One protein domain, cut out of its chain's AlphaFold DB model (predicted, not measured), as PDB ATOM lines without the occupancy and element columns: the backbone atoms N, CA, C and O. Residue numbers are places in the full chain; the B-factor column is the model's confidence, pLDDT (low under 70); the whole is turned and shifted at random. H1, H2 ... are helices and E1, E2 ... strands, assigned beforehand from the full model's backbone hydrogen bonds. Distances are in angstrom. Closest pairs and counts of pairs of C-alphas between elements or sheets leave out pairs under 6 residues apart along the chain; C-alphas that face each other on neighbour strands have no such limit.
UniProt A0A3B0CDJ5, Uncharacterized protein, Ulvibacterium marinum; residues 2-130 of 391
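AT A GLANCE: This is residues 2 to 130 of the 391 residues of an uncharacterized protein of Ulvibacterium marinum (UniProt A0A3B0CDJ5). Three helices, H1, H2 and H3, stand side by side in a row, each running against the one before; the long helix H5 crosses H3 slantwise and runs on past the end of H2, where residues 119 to 130 stick out. A small hairpin, E1 and E2, antiparallel, lies near the first residues of H2. The printed part has 129 residues with five named helices and two named strands, in the order H1 E1 E2 H2 H3 H4 H5, mostly helix. It is loose, radius of gyration of the C-alphas 18.5 A, and spans 63 by 34 by 28 A.

HOW THE PARTS SIT: Start at H1, residues 2 to 15, which touches H2, residues 37 to 60, at a shallow tilt of 6 degrees, opposite ways; their closest C-alphas, His 13 and Gly 38, are 4.7 A apart. Between them in the chain, find the hairpin of E1, residues 22 to 25, and E2, residues 28 to 31, with N 23 and O 30 within hydrogen-bond range at 2.9 A. H2, the hub, forms a helical hairpin with H3, residues 64 to 85, at a shallow tilt of 20 degrees, closest at C-alphas Phe 51 and Trp 76, 5.7 A. H5, residues 95 to 128, touches H3 at a steep tilt of 43 degrees, opposite ways, closest at C-alphas Asp 78 and Ser 99, 6.1 A. H2 and H5 only just touch, with 3 pairs of C-alphas within 8 A, closest at Leu 59 and Gln 114, 5.9 A; H2, H3 and H5 form an up and down bundle, helices alternating in direction. H4, residues 89 to 92, is close to H3 but not clearly touching, with C-alphas Phe 85 and Ile 91 6.7 A apart. O i to N i+4 pairs within hydrogen-bond range are 2 of 10 in H1, against 8 of 11 for i+3, 19 of 20 in H2, 13 of 18 in H3 and 27 of 30 in H5; H4 is too short for one.

IN THESE COORDINATES: Find C-alpha 2 at (163.434, 178.146, 263.529), where H1 begins; H2 covers 34.2 A and H3 33.6 A. H5 runs 49.1 A from C-alpha 95 at (189.935, 162.642, 262.145) to C-alpha 128 at (164.485, 204.677, 261.976).

THE WHOLE: The printed part has no cut, and no link is long. The C-alphas farthest apart, Asn 19 and Lys 130, are 63.0 A apart. The model's pLDDT is under 70 at residue 26, residues 86 to 93 and residues 117 to 130.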
ATOM      1  N   PHE A   2     162.334 179.130 263.446       88.00
ATOM      2  CA  PHE A   2     163.434 178.146 263.529       88.00
ATOM      3  C   PHE A   2     163.732 177.624 264.953       88.00
ATOM      4  O   PHE A   2     163.615 176.432 265.185       88.00
ATOM      5  N   ILE A   3     163.998 178.507 265.929       88.12
ATOM      6  CA  ILE A   3     164.331 178.121 267.325       88.12
ATOM      7  C   ILE A   3     163.252 177.235 267.976       88.12
ATOM      8  O   ILE A   3     163.577 176.365 268.775       88.12
ATOM      9  N   VAL A   4     161.979 177.455 267.633       87.44
ATOM     10  CA  VAL A   4     160.847 176.709 268.206       87.44
ATOM     11  C   VAL A   4     160.739 175.319 267.588       87.44
ATOM     12  O   VAL A   4     160.451 174.365 268.291       87.44
ATOM     13  N   LEU A   5     160.958 175.197 266.277       87.69
ATOM     14  CA  LEU A   5     160.694 173.953 265.547       87.69
ATOM     15  C   LEU A   5     161.885 172.995 265.529       87.69
ATOM     16  O   LEU A   5     161.687 171.786 265.564       87.69
ATOM     17  N   VAL A   6     163.114 173.519 265.498       91.88
ATOM     18  CA  VAL A   6     164.339 172.707 265.412       91.88
ATOM     19  C   VAL A   6     164.409 171.607 266.478       91.88
ATOM     20  O   VAL A   6     164.719 170.480 266.109       91.88
ATOM     21  N   PRO A   7     164.070 171.843 267.758       89.94
ATOM     22  CA  PRO A   7     164.111 170.786 268.768       89.94
ATOM     23  C   PRO A   7     163.181 169.604 268.454       89.94
ATOM     24  O   PRO A   7     163.556 168.460 268.686       89.94
ATOM     25  N   PHE A   8     162.004 169.856 267.873       88.44
ATOM     26  CA  PHE A   8     161.042 168.804 267.522       88.44
ATOM     27  C   PHE A   8     161.481 167.959 266.329       88.44
ATOM     28  O   PHE A   8     160.990 166.844 266.171       88.44
ATOM     29  N   SER A   9     162.432 168.445 265.525       89.50
ATOM     30  CA  SER A   9     163.003 167.652 264.432       89.50
ATOM     31  C   SER A   9     163.653 166.359 264.925       89.50
ATOM     32  O   SER A   9     163.772 165.426 264.141       89.50
ATOM     33  N   ILE A  10     163.979 166.250 266.220       88.69
ATOM     34  CA  ILE A  10     164.490 165.012 266.810       88.69
ATOM     35  C   ILE A  10     163.556 163.823 266.578       88.69
ATOM     36  O   ILE A  10     164.051 162.726 266.386       88.69
ATOM     37  N   TYR A  11     162.233 164.019 266.517       88.81
ATOM     38  CA  TYR A  11     161.258 162.941 266.303       88.81
ATOM     39  C   TYR A  11     161.172 162.452 264.854       88.81
ATOM     40  O   TYR A  11     160.481 161.474 264.591       88.81
ATOM     41  N   ILE A  12     161.899 163.076 263.920       88.31
ATOM     42  CA  ILE A  12     161.972 162.603 262.531       88.31
ATOM     43  C   ILE A  12     162.513 161.164 262.469       88.31
ATOM     44  O   ILE A  12     162.105 160.408 261.593       88.31
ATOM     45  N   HIS A  13     163.360 160.761 263.423       86.56
ATOM     46  CA  HIS A  13     163.896 159.398 263.501       86.56
ATOM     47  C   HIS A  13     162.829 158.303 263.599       86.56
ATOM     48  O   HIS A  13     163.064 157.207 263.110       86.56
ATOM     49  N   LEU A  14     161.648 158.609 264.148       86.75
ATOM     50  CA  LEU A  14     160.549 157.649 264.290       86.75
ATOM     51  C   LEU A  14     159.917 157.240 262.952       86.75
ATOM     52  O   LEU A  14     159.123 156.307 262.910       86.75
ATOM     53  N   TYR A  15     160.217 157.954 261.864       86.06
ATOM     54  CA  TYR A  15     159.712 157.634 260.527       86.06
ATOM     55  C   TYR A  15     160.647 156.721 259.725       86.06
ATOM     56  O   TYR A  15     160.334 156.400 258.579       86.06
ATOM     57  N   PHE A  16     161.800 156.346 260.283       83.50
ATOM     58  CA  PHE A  16     162.788 155.505 259.613       83.50
ATOM     59  C   PHE A  16     162.653 154.054 260.067       83.50
ATOM     60  O   PHE A  16     162.297 153.793 261.210       83.50
ATOM     61  N   ASP A  17     162.915 153.125 259.147       78.31
ATOM     62  CA  ASP A  17     162.759 151.688 259.387       78.31
ATOM     63  C   ASP A  17     163.732 151.190 260.466       78.31
ATOM     64  O   ASP A  17     164.932 151.481 260.433       78.31
ATOM     65  N   ASP A  18     163.200 150.402 261.397       73.44
ATOM     66  CA  ASP A  18     163.927 149.819 262.515       73.44
ATOM     67  C   ASP A  18     164.762 148.589 262.128       73.44
ATOM     68  O   ASP A  18     165.537 148.111 262.954       73.44
ATOM     69  N   ASN A  19     164.633 148.082 260.897       76.69
ATOM     70  CA  ASN A  19     165.330 146.871 260.446       76.69
ATOM     71  C   ASN A  19     166.445 147.128 259.425       76.69
ATOM     72  O   ASN A  19     167.176 146.203 259.068       76.69
ATOM     73  N   ALA A  20     166.578 148.358 258.932       80.62
ATOM     74  CA  ALA A  20     167.579 148.718 257.938       80.62
ATOM     75  C   ALA A  20     168.789 149.399 258.595       80.62
ATOM     76  O   ALA A  20     168.639 150.173 259.540       80.62
ATOM     77  N   GLN A  21     169.979 149.101 258.069       79.69
ATOM     78  CA  GLN A  21     171.261 149.719 258.452       79.69
ATOM     79  C   GLN A  21     171.890 150.518 257.302       79.69
ATOM     80  O   GLN A  21     173.046 150.945 257.376       79.69
ATOM     81  N   SER A  22     171.129 150.696 256.220       81.25
ATOM     82  CA  SER A  22     171.487 151.563 255.112       81.25
ATOM     83  C   SER A  22     170.406 152.615 254.885       81.25
ATOM     84  O   SER A  22     169.201 152.346 254.934       81.25
ATOM     85  N   ILE A  23     170.847 153.851 254.653       78.75
ATOM     86  CA  ILE A  23     169.978 154.971 254.300       78.75
ATOM     87  C   ILE A  23     170.260 155.345 252.852       78.75
ATOM     88  O   ILE A  23     171.377 155.722 252.492       78.75
ATOM     89  N   HIS A  24     169.214 155.306 252.029       78.06
ATOM     90  CA  HIS A  24     169.255 155.870 250.690       78.06
ATOM     91  C   HIS A  24     168.974 157.370 250.750       78.06
ATOM     92  O   HIS A  24     167.859 157.803 251.050       78.06
ATOM     93  N   PHE A  25     169.983 158.176 250.433       70.62
ATOM     94  CA  PHE A  25     169.867 159.629 250.401       70.62
ATOM     95  C   PHE A  25     170.379 160.169 249.064       70.62
ATOM     96  O   PHE A  25     171.539 159.979 248.709       70.62
ATOM     97  N   PHE A  26     169.503 160.824 248.292       64.56
ATOM     98  CA  PHE A  26     169.817 161.376 246.960       64.56
ATOM     99  C   PHE A  26     170.526 160.397 246.000       64.56
ATOM    100  O   PHE A  26     171.378 160.798 245.214       64.56
ATOM    101  N   GLY A  27     170.163 159.112 246.051       73.38
ATOM    102  CA  GLY A  27     170.741 158.074 245.187       73.38
ATOM    103  C   GLY A  27     172.060 157.474 245.683       73.38
ATOM    104  O   GLY A  27     172.588 156.584 245.024       73.38
ATOM    105  N   PHE A  28     172.569 157.905 246.839       73.19
ATOM    106  CA  PHE A  28     173.691 157.268 247.526       73.19
ATOM    107  C   PHE A  28     173.178 156.363 248.642       73.19
ATOM    108  O   PHE A  28     172.233 156.723 249.345       73.19
ATOM    109  N   GLU A  29     173.800 155.200 248.802       79.69
ATOM    110  CA  GLU A  29     173.533 154.286 249.910       79.69
ATOM    111  C   GLU A  29     174.626 154.444 250.965       79.69
ATOM    112  O   GLU A  29     175.806 154.205 250.702       79.69
ATOM    113  N   TYR A  30     174.232 154.903 252.148       80.94
ATOM    114  CA  TYR A  30     175.129 155.082 253.281       80.94
ATOM    115  C   TYR A  30     174.882 153.979 254.305       80.94
ATOM    116  O   TYR A  30     173.758 153.845 254.780       80.94
ATOM    117  N   HIS A  31     175.927 153.226 254.642       79.62
ATOM    118  CA  HIS A  31     175.888 152.156 255.639       79.62
ATOM    119  C   HIS A  31     176.422 152.667 256.980       79.62
ATOM    120  O   HIS A  31     177.367 153.458 257.004       79.62
ATOM    121  N   HIS A  32     175.828 152.223 258.088       81.12
ATOM    122  CA  HIS A  32     176.260 152.590 259.437       81.12
ATOM    123  C   HIS A  32     176.255 151.398 260.401       81.12
ATOM    124  O   HIS A  32     175.454 150.479 260.254       81.12
ATOM    125  N   ASP A  33     177.054 151.476 261.468       74.06
ATOM    126  CA  ASP A  33     177.203 150.385 262.451       74.06
ATOM    127  C   ASP A  33     176.190 150.434 263.609       74.06
ATOM    128  O   ASP A  33     176.226 149.618 264.531       74.06
ATOM    129  N   LEU A  34     175.284 151.417 263.607       78.50
ATOM    130  CA  LEU A  34     174.224 151.500 264.609       78.50
ATOM    131  C   LEU A  34     173.107 150.495 264.324       78.50
ATOM    132  O   LEU A  34     172.871 150.114 263.180       78.50
ATOM    133  N   ALA A  35     172.406 150.099 265.391       79.62
ATOM    134  CA  ALA A  35     171.422 149.019 265.372       79.62
ATOM    135  C   ALA A  35     170.415 149.140 264.219       79.62
ATOM    136  O   ALA A  35     170.131 148.140 263.560       79.62
ATOM    137  N   ASN A  36     169.924 150.356 263.966       86.38
ATOM    138  CA  ASN A  36     169.010 150.659 262.875       86.38
ATOM    139  C   ASN A  36     169.077 152.133 262.437       86.38
ATOM    140  O   ASN A  36     169.668 152.982 263.119       86.38
ATOM    141  N   ASN A  37     168.442 152.435 261.302       86.56
ATOM    142  CA  ASN A  37     168.366 153.778 260.726       86.56
ATOM    143  C   ASN A  37     167.745 154.801 261.692       86.56
ATOM    144  O   ASN A  37     168.173 155.959 261.728       86.56
ATOM    145  N   GLY A  38     166.758 154.389 262.497       86.31
ATOM    146  CA  GLY A  38     166.133 155.234 263.516       86.31
ATOM    147  C   GLY A  38     167.130 155.698 264.584       86.31
ATOM    148  O   GLY A  38     167.262 156.893 264.845       86.31
ATOM    149  N   VAL A  39     167.902 154.781 265.163       85.44
ATOM    150  CA  VAL A  39     168.934 155.066 266.169       85.44
ATOM    151  C   VAL A  39     170.052 155.917 265.572       85.44
ATOM    152  O   VAL A  39     170.499 156.868 266.219       85.44
ATOM    153  N   PHE A  40     170.464 155.645 264.330       86.81
ATOM    154  CA  PHE A  40     171.438 156.483 263.630       86.81
ATOM    155  C   PHE A  40     170.946 157.918 263.459       86.81
ATOM    156  O   PHE A  40     171.632 158.866 263.854       86.81
ATOM    157  N   LEU A  41     169.725 158.100 262.952       89.12
ATOM    158  CA  LEU A  41     169.182 159.436 262.752       89.12
ATOM    159  C   LEU A  41     168.945 160.159 264.083       89.12
ATOM    160  O   LEU A  41     169.224 161.354 264.195       89.12
ATOM    161  N   TRP A  42     168.486 159.446 265.111       89.81
ATOM    162  CA  TRP A  42     168.360 159.975 266.466       89.81
ATOM    163  C   TRP A  42     169.708 160.450 267.024       89.81
ATOM    164  O   TRP A  42     169.788 161.548 267.589       89.81
ATOM    165  N   SER A  43     170.772 159.666 266.830       88.62
ATOM    166  CA  SER A  43     172.136 159.997 267.254       88.62
ATOM    167  C   SER A  43     172.627 161.282 266.580       88.62
ATOM    168  O   SER A  43     173.076 162.218 267.255       88.62
ATOM    169  N   LEU A  44     172.438 161.376 265.261       89.69
ATOM    170  CA  LEU A  44     172.827 162.531 264.455       89.69
ATOM    171  C   LEU A  44     172.037 163.786 264.860       89.69
ATOM    172  O   LEU A  44     172.619 164.838 265.139       89.69
ATOM    173  N   LEU A  45     170.709 163.686 264.965       92.19
ATOM    174  CA  LEU A  45     169.835 164.805 265.337       92.19
ATOM    175  C   LEU A  45     170.106 165.304 266.760       92.19
ATOM    176  O   LEU A  45     170.101 166.516 266.993       92.19
ATOM    177  N   THR A  46     170.411 164.399 267.695       91.00
ATOM    178  CA  THR A  46     170.762 164.747 269.081       91.00
ATOM    179  C   THR A  46     172.000 165.644 269.161       91.00
ATOM    180  O   THR A  46     172.095 166.450 270.086       91.00
ATOM    181  N   ARG A  47     172.910 165.582 268.179       91.94
ATOM    182  CA  ARG A  47     174.112 166.430 268.110       91.94
ATOM    183  C   ARG A  47     173.942 167.647 267.191       91.94
ATOM    184  O   ARG A  47     174.438 168.733 267.497       91.94
ATOM    185  N   LEU A  48     173.179 167.507 266.105       93.38
ATOM    186  CA  LEU A  48     172.914 168.588 265.148       93.38
ATOM    187  C   LEU A  48     172.029 169.692 265.736       93.38
ATOM    188  O   LEU A  48     172.276 170.877 265.512       93.38
ATOM    189  N   ILE A  49     171.004 169.326 266.507       94.19
ATOM    190  CA  ILE A  49     170.067 170.288 267.101       94.19
ATOM    191  C   ILE A  49     170.790 171.270 268.045       94.19
ATOM    192  O   ILE A  49     170.656 172.483 267.843       94.19
ATOM    193  N   PRO A  50     171.585 170.818 269.037       94.38
ATOM    194  CA  PRO A  50     172.348 171.717 269.903       94.38
ATOM    195  C   PRO A  50     173.325 172.601 269.136       94.38
ATOM    196  O   PRO A  50     173.402 173.798 269.416       94.38
ATOM    197  N   PHE A  51     174.007 172.043 268.131       94.38
ATOM    198  CA  PHE A  51     174.906 172.792 267.259       94.38
ATOM    199  C   PHE A  51     174.195 173.981 266.591       94.38
ATOM    200  O   PHE A  51     174.632 175.129 266.713       94.38
ATOM    201  N   LEU A  52     173.041 173.736 265.960       94.62
ATOM    202  CA  LEU A  52     172.242 174.783 265.318       94.62
ATOM    203  C   LEU A  52     171.746 175.830 266.324       94.62
ATOM    204  O   LEU A  52     171.810 177.033 266.052       94.62
ATOM    205  N   LEU A  53     171.273 175.401 267.496       94.44
ATOM    206  CA  LEU A  53     170.801 176.321 268.532       94.44
ATOM    207  C   LEU A  53     171.939 177.198 269.074       94.44
ATOM    208  O   LEU A  53     171.742 178.398 269.273       94.44
ATOM    209  N   TYR A  54     173.140 176.649 269.261       94.62
ATOM    210  CA  TYR A  54     174.303 177.405 269.725       94.62
ATOM    211  C   TYR A  54     174.843 178.376 268.682       94.62
ATOM    212  O   TYR A  54     175.290 179.458 269.060       94.62
ATOM    213  N   ILE A  55     174.747 178.064 267.384       93.12
ATOM    214  CA  ILE A  55     175.044 179.038 266.323       93.12
ATOM    215  C   ILE A  55     174.126 180.248 266.470       93.12
ATOM    216  O   ILE A  55     174.589 181.390 266.505       93.12
ATOM    217  N   VAL A  56     172.817 180.010 266.588       91.50
ATOM    218  CA  VAL A  56     171.846 181.096 266.742       91.50
ATOM    219  C   VAL A  56     172.123 181.878 268.026       91.50
ATOM    220  O   VAL A  56     172.101 183.112 268.009       91.50
ATOM    221  N   TRP A  57     172.456 181.197 269.125       91.69
ATOM    222  CA  TRP A  57     172.831 181.861 270.369       91.69
ATOM    223  C   TRP A  57     174.076 182.737 270.207       91.69
ATOM    224  O   TRP A  57     174.041 183.919 270.545       91.69
ATOM    225  N   PHE A  58     175.149 182.210 269.622       91.44
ATOM    226  CA  PHE A  58     176.386 182.949 269.389       91.44
ATOM    227  C   PHE A  58     176.155 184.214 268.551       91.44
ATOM    228  O   PHE A  58     176.651 185.290 268.888       91.44
ATOM    229  N   LEU A  59     175.357 184.107 267.485       87.00
ATOM    230  CA  LEU A  59     175.072 185.220 266.576       87.00
ATOM    231  C   LEU A  59     174.173 186.296 267.195       87.00
ATOM    232  O   LEU A  59     174.304 187.475 266.859       87.00
ATOM    233  N   THR A  60     173.260 185.902 268.081       82.88
ATOM    234  CA  THR A  60     172.312 186.817 268.734       82.88
ATOM    235  C   THR A  60     172.878 187.465 269.995       82.88
ATOM    236  O   THR A  60     172.390 188.510 270.421       82.88
ATOM    237  N   ASN A  61     173.919 186.882 270.592       81.88
ATOM    238  CA  ASN A  61     174.477 187.340 271.855       81.88
ATOM    239  C   ASN A  61     175.469 188.518 271.670       81.88
ATOM    240  O   ASN A  61     176.477 188.381 270.964       81.88
ATOM    241  N   PRO A  62     175.233 189.682 272.313       74.50
ATOM    242  CA  PRO A  62     176.127 190.836 272.227       74.50
ATOM    243  C   PRO A  62     177.267 190.830 273.263       74.50
ATOM    244  O   PRO A  62     178.165 191.666 273.166       74.50
ATOM    245  N   TYR A  63     177.234 189.956 274.272       80.50
ATOM    246  CA  TYR A  63     178.203 189.951 275.368       80.50
ATOM    247  C   TYR A  63     179.521 189.275 274.969       80.50
ATOM    248  O   TYR A  63     179.534 188.348 274.167       80.50
ATOM    249  N   TRP A  64     180.642 189.699 275.560       80.94
ATOM    250  CA  TRP A  64     181.968 189.168 275.214       80.94
ATOM    251  C   TRP A  64     182.136 187.685 275.580       80.94
ATOM    252  O   TRP A  64     182.774 186.945 274.837       80.94
ATOM    253  N   TRP A  65     181.511 187.213 276.664       86.19
ATOM    254  CA  TRP A  65     181.591 185.813 277.099       86.19
ATOM    255  C   TRP A  65     180.987 184.826 276.089       86.19
ATOM    256  O   TRP A  65     181.213 183.624 276.193       86.19
ATOM    257  N   ARG A  66     180.277 185.302 275.059       87.19
ATOM    258  CA  ARG A  66     179.783 184.466 273.956       87.19
ATOM    259  C   ARG A  66     180.878 183.649 273.267       87.19
ATOM    260  O   ARG A  66     180.566 182.619 272.692       87.19
ATOM    261  N   TYR A  67     182.144 184.079 273.301       88.81
ATOM    262  CA  TYR A  67     183.238 183.314 272.690       88.81
ATOM    263  C   TYR A  67     183.437 181.944 273.354       88.81
ATOM    264  O   TYR A  67     183.877 181.018 272.686       88.81
ATOM    265  N   PHE A  68     183.012 181.765 274.608       90.56
ATOM    266  CA  PHE A  68     183.001 180.454 275.263       90.56
ATOM    267  C   PHE A  68     181.942 179.501 274.681       90.56
ATOM    268  O   PHE A  68     182.095 178.289 274.787       90.56
ATOM    269  N   ILE A  69     180.915 180.017 273.991       92.31
ATOM    270  CA  ILE A  69     179.960 179.189 273.231       92.31
ATOM    271  C   ILE A  69     180.673 178.491 272.063       92.31
ATOM    272  O   ILE A  69     180.272 177.397 271.680       92.31
ATOM    273  N   LEU A  70     181.757 179.069 271.523       91.25
ATOM    274  CA  LEU A  70     182.531 178.428 270.456       91.25
ATOM    275  C   LEU A  70     183.134 177.097 270.916       91.25
ATOM    276  O   LEU A  70     183.123 176.150 270.146       91.25
ATOM    277  N   ALA A  71     183.586 176.993 272.170       91.56
ATOM    278  CA  ALA A  71     184.099 175.731 272.708       91.56
ATOM    279  C   ALA A  71     183.014 174.642 272.748       91.56
ATOM    280  O   ALA A  71     183.275 173.484 272.440       91.56
ATOM    281  N   LEU A  72     181.774 175.025 273.065       93.94
ATOM    282  CA  LEU A  72     180.639 174.110 273.003       93.94
ATOM    283  C   LEU A  72     180.273 173.742 271.555       93.94
ATOM    284  O   LEU A  72     179.912 172.603 271.292       93.94
ATOM    285  N   LEU A  73     180.370 174.684 270.612       93.50
ATOM    286  CA  LEU A  73     180.163 174.400 269.187       93.50
ATOM    287  C   LEU A  73     181.184 173.398 268.652       93.50
ATOM    288  O   LEU A  73     180.784 172.483 267.942       93.50
ATOM    289  N   VAL A  74     182.455 173.550 269.033       92.12
ATOM    290  CA  VAL A  74     183.526 172.607 268.684       92.12
ATOM    291  C   VAL A  74     183.180 171.206 269.175       92.12
ATOM    292  O   VAL A  74     183.165 170.277 268.379       92.12
ATOM    293  N   TYR A  75     182.776 171.068 270.444       92.44
ATOM    294  CA  TYR A  75     182.353 169.775 270.990       92.44
ATOM    295  C   TYR A  75     181.251 169.109 270.149       92.44
ATOM    296  O   TYR A  75     181.351 167.928 269.822       92.44
ATOM    297  N   TRP A  76     180.201 169.850 269.779       93.31
ATOM    298  CA  TRP A  76     179.102 169.276 268.995       93.31
ATOM    299  C   TRP A  76     179.499 168.953 267.551       93.31
ATOM    300  O   TRP A  76     179.020 167.955 267.019       93.31
ATOM    301  N   ILE A  77     180.373 169.751 266.927       90.62
ATOM    302  CA  ILE A  77     180.932 169.447 265.599       90.62
ATOM    303  C   ILE A  77     181.757 168.164 265.659       90.62
ATOM    304  O   ILE A  77     181.557 167.283 264.829       90.62
ATOM    305  N   ASP A  78     182.649 168.044 266.639       87.75
ATOM    306  CA  ASP A  78     183.509 166.870 266.789       87.75
ATOM    307  C   ASP A  78     182.671 165.621 267.046       87.75
ATOM    308  O   ASP A  78     182.884 164.582 266.427       87.75
ATOM    309  N   SER A  79     181.646 165.743 267.890       87.12
ATOM    310  CA  SER A  79     180.709 164.655 268.155       87.12
ATOM    311  C   SER A  79     179.918 164.235 266.908       87.12
ATOM    312  O   SER A  79     179.693 163.045 266.712       87.12
ATOM    313  N   LEU A  80     179.517 165.182 266.049       87.50
ATOM    314  CA  LEU A  80     178.886 164.883 264.755       87.50
ATOM    315  C   LEU A  80     179.856 164.218 263.780       87.50
ATOM    316  O   LEU A  80     179.465 163.311 263.053       87.50
ATOM    317  N   ALA A  81     181.103 164.684 263.743       84.19
ATOM    318  CA  ALA A  81     182.122 164.128 262.869       84.19
ATOM    319  C   ALA A  81     182.407 162.665 263.229       84.19
ATOM    320  O   ALA A  81     182.498 161.838 262.331       84.19
ATOM    321  N   ILE A  82     182.470 162.331 264.521       81.06
ATOM    322  CA  ILE A  82     182.612 160.946 264.987       81.06
ATOM    323  C   ILE A  82     181.459 160.083 264.442       81.06
ATOM    324  O   ILE A  82     181.715 159.102 263.755       81.06
ATOM    325  N   ASP A  83     180.202 160.490 264.628       78.75
ATOM    326  CA  ASP A  83     179.042 159.712 264.155       78.75
ATOM    327  C   ASP A  83     179.022 159.476 262.630       78.75
ATOM    328  O   ASP A  83     178.494 158.466 262.169       78.75
ATOM    329  N   ILE A  84     179.564 160.410 261.841       79.62
ATOM    330  CA  ILE A  84     179.558 160.343 260.370       79.62
ATOM    331  C   ILE A  84     180.794 159.613 259.823       79.62
ATOM    332  O   ILE A  84     180.719 158.968 258.782       79.62
ATOM    333  N   PHE A  85     181.954 159.749 260.467       75.31
ATOM    334  CA  PHE A  85     183.236 159.349 259.877       75.31
ATOM    335  C   PHE A  85     183.897 158.130 260.517       75.31
ATOM    336  O   PHE A  85     184.858 157.632 259.932       75.31
ATOM    337  N   VAL A  86     183.394 157.616 261.647       67.44
ATOM    338  CA  VAL A  86     183.932 156.402 262.305       67.44
ATOM    339  C   VAL A  86     184.003 155.189 261.362       67.44
ATOM    340  O   VAL A  86     184.842 154.324 261.554       67.44
ATOM    341  N   TYR A  87     183.218 155.170 260.283       54.41
ATOM    342  CA  TYR A  87     183.213 154.092 259.290       54.41
ATOM    343  C   TYR A  87     184.431 154.064 258.335       54.41
ATOM    344  O   TYR A  87     184.682 153.061 257.674       54.41
ATOM    345  N   ASN A  88     185.198 155.151 258.207       60.34
ATOM    346  CA  ASN A  88     186.313 155.214 257.255       60.34
ATOM    347  C   ASN A  88     187.663 155.069 257.979       60.34
ATOM    348  O   ASN A  88     188.168 156.054 258.520       60.34
ATOM    349  N   GLU A  89     188.303 153.893 257.907       56.16
ATOM    350  CA  GLU A  89     189.641 153.625 258.494       56.16
ATOM    351  C   GLU A  89     190.705 154.667 258.079       56.16
ATOM    352  O   GLU A  89     191.580 155.053 258.856       56.16
ATOM    353  N   VAL A  90     190.617 155.189 256.847       54.88
ATOM    354  CA  VAL A  90     191.519 156.240 256.333       54.88
ATOM    355  C   VAL A  90     191.293 157.588 257.036       54.88
ATOM    356  O   VAL A  90     192.223 158.392 257.180       54.88
ATOM    357  N   ILE A  91     190.057 157.851 257.465       58.72
ATOM    358  CA  ILE A  91     189.664 159.090 258.139       58.72
ATOM    359  C   ILE A  91     189.928 158.989 259.638       58.72
ATOM    360  O   ILE A  91     190.316 159.998 260.210       58.72
ATOM    361  N   GLU A  92     189.833 157.814 260.264       59.38
ATOM    362  CA  GLU A  92     190.077 157.636 261.704       59.38
ATOM    363  C   GLU A  92     191.452 158.181 262.143       59.38
ATOM    364  O   GLU A  92     191.538 159.007 263.055       59.38
ATOM    365  N   ASN A  93     192.517 157.856 261.398       64.25
ATOM    366  CA  ASN A  93     193.879 158.345 261.669       64.25
ATOM    367  C   ASN A  93     194.061 159.862 261.451       64.25
ATOM    368  O   ASN A  93     194.966 160.470 262.023       64.25
ATOM    369  N   ASN A  94     193.202 160.490 260.643       72.56
ATOM    370  CA  ASN A  94     193.256 161.920 260.314       72.56
ATOM    371  C   ASN A  94     192.088 162.723 260.916       72.56
ATOM    372  O   ASN A  94     191.994 163.933 260.682       72.56
ATOM    373  N   LEU A  95     191.213 162.084 261.699       72.19
ATOM    374  CA  LEU A  95     189.935 162.642 262.145       72.19
ATOM    375  C   LEU A  95     190.155 163.903 262.976       72.19
ATOM    376  O   LEU A  95     189.458 164.896 262.790       72.19
ATOM    377  N   LEU A  96     191.182 163.892 263.830       73.81
ATOM    378  CA  LEU A  96     191.576 165.044 264.642       73.81
ATOM    379  C   LEU A  96     192.001 166.239 263.779       73.81
ATOM    380  O   LEU A  96     191.559 167.359 264.017       73.81
ATOM    381  N   VAL A  97     192.826 166.017 262.753       78.31
ATOM    382  CA  VAL A  97     193.302 167.090 261.861       78.31
ATOM    383  C   VAL A  97     192.140 167.659 261.046       78.31
ATOM    384  O   VAL A  97     192.004 168.878 260.915       78.31
ATOM    385  N   PHE A  98     191.271 166.783 260.544       77.69
ATOM    386  CA  PHE A  98     190.087 167.170 259.786       77.69
ATOM    387  C   PHE A  98     189.081 167.947 260.645       77.69
ATOM    388  O   PHE A  98     188.607 169.006 260.229       77.69
ATOM    389  N   SER A  99     188.823 167.485 261.871       78.19
ATOM    390  CA  SER A  99     188.011 168.192 262.867       78.19
ATOM    391  C   SER A  99     188.577 169.588 263.142       78.19
ATOM    392  O   SER A  99     187.841 170.571 263.050       78.19
ATOM    393  N   ILE A 100     189.882 169.718 263.408       83.56
ATOM    394  CA  ILE A 100     190.517 171.021 263.660       83.56
ATOM    395  C   ILE A 100     190.298 171.963 262.471       83.56
ATOM    396  O   ILE A 100     189.912 173.120 262.662       83.56
ATOM    397  N   PHE A 101     190.490 171.474 261.243       86.19
ATOM    398  CA  PHE A 101     190.280 172.270 260.038       86.19
ATOM    399  C   PHE A 101     188.821 172.735 259.895       86.19
ATOM    400  O   PHE A 101     188.575 173.931 259.718       86.19
ATOM    401  N   ILE A 102     187.850 171.823 260.039       85.00
ATOM    402  CA  ILE A 102     186.415 172.148 260.002       85.00
ATOM    403  C   ILE A 102     186.073 173.199 261.059       85.00
ATOM    404  O   ILE A 102     185.406 174.192 260.756       85.00
ATOM    405  N   ASN A 103     186.556 173.018 262.287       88.50
ATOM    406  CA  ASN A 103     186.305 173.935 263.389       88.50
ATOM    407  C   ASN A 103     186.856 175.338 263.100       88.50
ATOM    408  O   ASN A 103     186.140 176.323 263.287       88.50
ATOM    409  N   ILE A 104     188.082 175.455 262.576       88.88
ATOM    410  CA  ILE A 104     188.674 176.747 262.187       88.88
ATOM    411  C   ILE A 104     187.820 177.437 261.117       88.88
ATOM    412  O   ILE A 104     187.519 178.629 261.242       88.88
ATOM    413  N   VAL A 105     187.397 176.698 260.086       88.62
ATOM    414  CA  VAL A 105     186.569 177.236 258.999       88.62
ATOM    415  C   VAL A 105     185.220 177.722 259.532       88.62
ATOM    416  O   VAL A 105     184.831 178.863 259.267       88.62
ATOM    417  N   ILE A 106     184.521 176.905 260.325       86.69
ATOM    418  CA  ILE A 106     183.204 177.254 260.875       86.69
ATOM    419  C   ILE A 106     183.310 178.457 261.817       86.69
ATOM    420  O   ILE A 106     182.550 179.418 261.671       86.69
ATOM    421  N   ILE A 107     184.272 178.461 262.746       89.69
ATOM    422  CA  ILE A 107     184.484 179.583 263.669       89.69
ATOM    423  C   ILE A 107     184.806 180.864 262.887       89.69
ATOM    424  O   ILE A 107     184.217 181.915 263.159       89.69
ATOM    425  N   GLY A 108     185.685 180.782 261.883       86.56
ATOM    426  CA  GLY A 108     186.028 181.907 261.016       86.56
ATOM    427  C   GLY A 108     184.801 182.487 260.307       86.56
ATOM    428  O   GLY A 108     184.555 183.695 260.376       86.56
ATOM    429  N   LEU A 109     183.979 181.629 259.694       87.81
ATOM    430  CA  LEU A 109     182.733 182.032 259.034       87.81
ATOM    431  C   LEU A 109     181.742 182.675 260.011       87.81
ATOM    432  O   LEU A 109     181.166 183.718 259.687       87.81
ATOM    433  N   LEU A 110     181.573 182.117 261.213       88.50
ATOM    434  CA  LEU A 110     180.679 182.665 262.237       88.50
ATOM    435  C   LEU A 110     181.121 184.059 262.694       88.50
ATOM    436  O   LEU A 110     180.294 184.971 262.789       88.50
ATOM    437  N   VAL A 111     182.421 184.262 262.928       84.31
ATOM    438  CA  VAL A 111     182.973 185.567 263.323       84.31
ATOM    439  C   VAL A 111     182.816 186.599 262.198       84.31
ATOM    440  O   VAL A 111     182.405 187.737 262.453       84.31
ATOM    441  N   ILE A 112     183.070 186.214 260.941       84.44
ATOM    442  CA  ILE A 112     182.878 187.083 259.768       84.44
ATOM    443  C   ILE A 112     181.400 187.464 259.607       84.44
ATOM    444  O   ILE A 112     181.068 188.644 259.436       84.44
ATOM    445  N   PHE A 113     180.501 186.481 259.684       83.62
ATOM    446  CA  PHE A 113     179.064 186.695 259.553       83.62
ATOM    447  C   PHE A 113     178.533 187.622 260.650       83.62
ATOM    448  O   PHE A 113     177.762 188.543 260.366       83.62
ATOM    449  N   GLN A 114     179.005 187.456 261.887       78.31
ATOM    450  CA  GLN A 114     178.633 188.308 263.012       78.31
ATOM    451  C   GLN A 114     179.034 189.769 262.775       78.31
ATOM    452  O   GLN A 114     178.192 190.660 262.920       78.31
ATOM    453  N   LYS A 115     180.270 190.020 262.323       75.19
ATOM    454  CA  LYS A 115     180.761 191.370 261.999       75.19
ATOM    455  C   LYS A 115     179.958 192.029 260.871       75.19
ATOM    456  O   LYS A 115     179.761 193.244 260.862       75.19
ATOM    457  N   LYS A 116     179.473 191.236 259.908       71.19
ATOM    458  CA  LYS A 116     178.598 191.705 258.820       71.19
ATOM    459  C   LYS A 116     177.178 192.003 259.312       71.19
ATOM    460  O   LYS A 116     176.590 193.007 258.901       71.19
ATOM    461  N   SER A 117     176.637 191.158 260.189       62.97
ATOM    462  CA  SER A 117     175.288 191.286 260.748       62.97
ATOM    463  C   SER A 117     175.140 192.537 261.620       62.97
ATOM    464  O   SER A 117     174.215 193.329 261.407       62.97
ATOM    465  N   THR A 118     176.098 192.800 262.519       57.78
ATOM    466  CA  THR A 118     176.107 194.024 263.341       57.78
ATOM    467  C   THR A 118     176.157 195.282 262.479       57.78
ATOM    468  O   THR A 118     175.332 196.178 262.650       57.78
ATOM    469  N   ARG A 119     177.016 195.300 261.451       49.28
ATOM    470  CA  ARG A 119     177.138 196.421 260.505       49.28
ATOM    471  C   ARG A 119     175.832 196.731 259.754       49.28
ATOM    472  O   ARG A 119     175.559 197.893 259.461       49.28
ATOM    473  N   LYS A 120     175.017 195.715 259.430       45.84
ATOM    474  CA  LYS A 120     173.724 195.879 258.731       45.84
ATOM    475  C   LYS A 120     172.612 196.367 259.667       45.84
ATOM    476  O   LYS A 120     171.867 197.269 259.292       45.84
ATOM    477  N   SER A 121     172.523 195.807 260.877       43.81
ATOM    478  CA  SER A 121     171.573 196.250 261.914       43.81
ATOM    479  C   SER A 121     171.827 197.701 262.342       43.81
ATOM    480  O   SER A 121     170.904 198.480 262.581       43.81
ATOM    481  N   GLU A 122     173.097 198.106 262.374       38.84
ATOM    482  CA  GLU A 122     173.477 199.463 262.744       38.84
ATOM    483  C   GLU A 122     173.042 200.518 261.727       38.84
ATOM    484  O   GLU A 122     172.670 201.618 262.140       38.84
ATOM    485  N   ALA A 123     173.033 200.171 260.437       33.22
ATOM    486  CA  ALA A 123     172.599 201.054 259.362       33.22
ATOM    487  C   ALA A 123     171.083 201.314 259.395       33.22
ATOM    488  O   ALA A 123     170.663 202.454 259.217       33.22
ATOM    489  N   SER A 124     170.251 200.301 259.668       33.84
ATOM    490  CA  SER A 124     168.785 200.451 259.671       33.84
ATOM    491  C   SER A 124     168.257 201.267 260.857       33.84
ATOM    492  O   SER A 124     167.300 202.022 260.703       33.84
ATOM    493  N   THR A 125     168.900 201.186 262.028       38.22
ATOM    494  CA  THR A 125     168.471 201.950 263.217       38.22
ATOM    495  C   THR A 125     168.671 203.458 263.060       38.22
ATOM    496  O   THR A 125     167.898 204.227 263.621       38.22
ATOM    497  N   VAL A 126     169.664 203.898 262.281       37.38
ATOM    498  CA  VAL A 126     169.870 205.335 262.022       37.38
ATOM    499  C   VAL A 126     168.785 205.900 261.101       37.38
ATOM    500  O   VAL A 126     168.327 207.017 261.316       37.38
ATOM    501  N   PHE A 127     168.303 205.112 260.136       38.50
ATOM    502  CA  PHE A 127     167.163 205.507 259.301       38.50
ATOM    503  C   PHE A 127     165.840 205.557 260.088       38.50
ATOM    504  O   PHE A 127     164.987 206.385 259.780       38.50
ATOM    505  N   GLY A 128     165.684 204.727 261.127       36.81
ATOM    506  CA  GLY A 128     164.485 204.677 261.976       36.81
ATOM    507  C   GLY A 128     164.354 205.800 263.017       36.81
ATOM    508  O   GLY A 128     163.252 206.060 263.487       36.81
ATOM    509  N   LEU A 129     165.432 206.526 263.347       41.69
ATOM    510  CA  LEU A 129     165.393 207.674 264.278       41.69
ATOM    511  C   LEU A 129     164.668 208.914 263.711       41.69
ATOM    512  O   LEU A 129     164.582 209.944 264.376       41.69
ATOM    513  N   LYS A 130     164.119 208.816 262.495       44.53
ATOM    514  CA  LYS A 130     163.347 209.870 261.830       44.53
ATOM    515  C   LYS A 130     161.864 209.921 262.236       44.53
ATOM    516  O   LYS A 130     161.129 210.704 261.643       44.53
TER     517      LYS A 130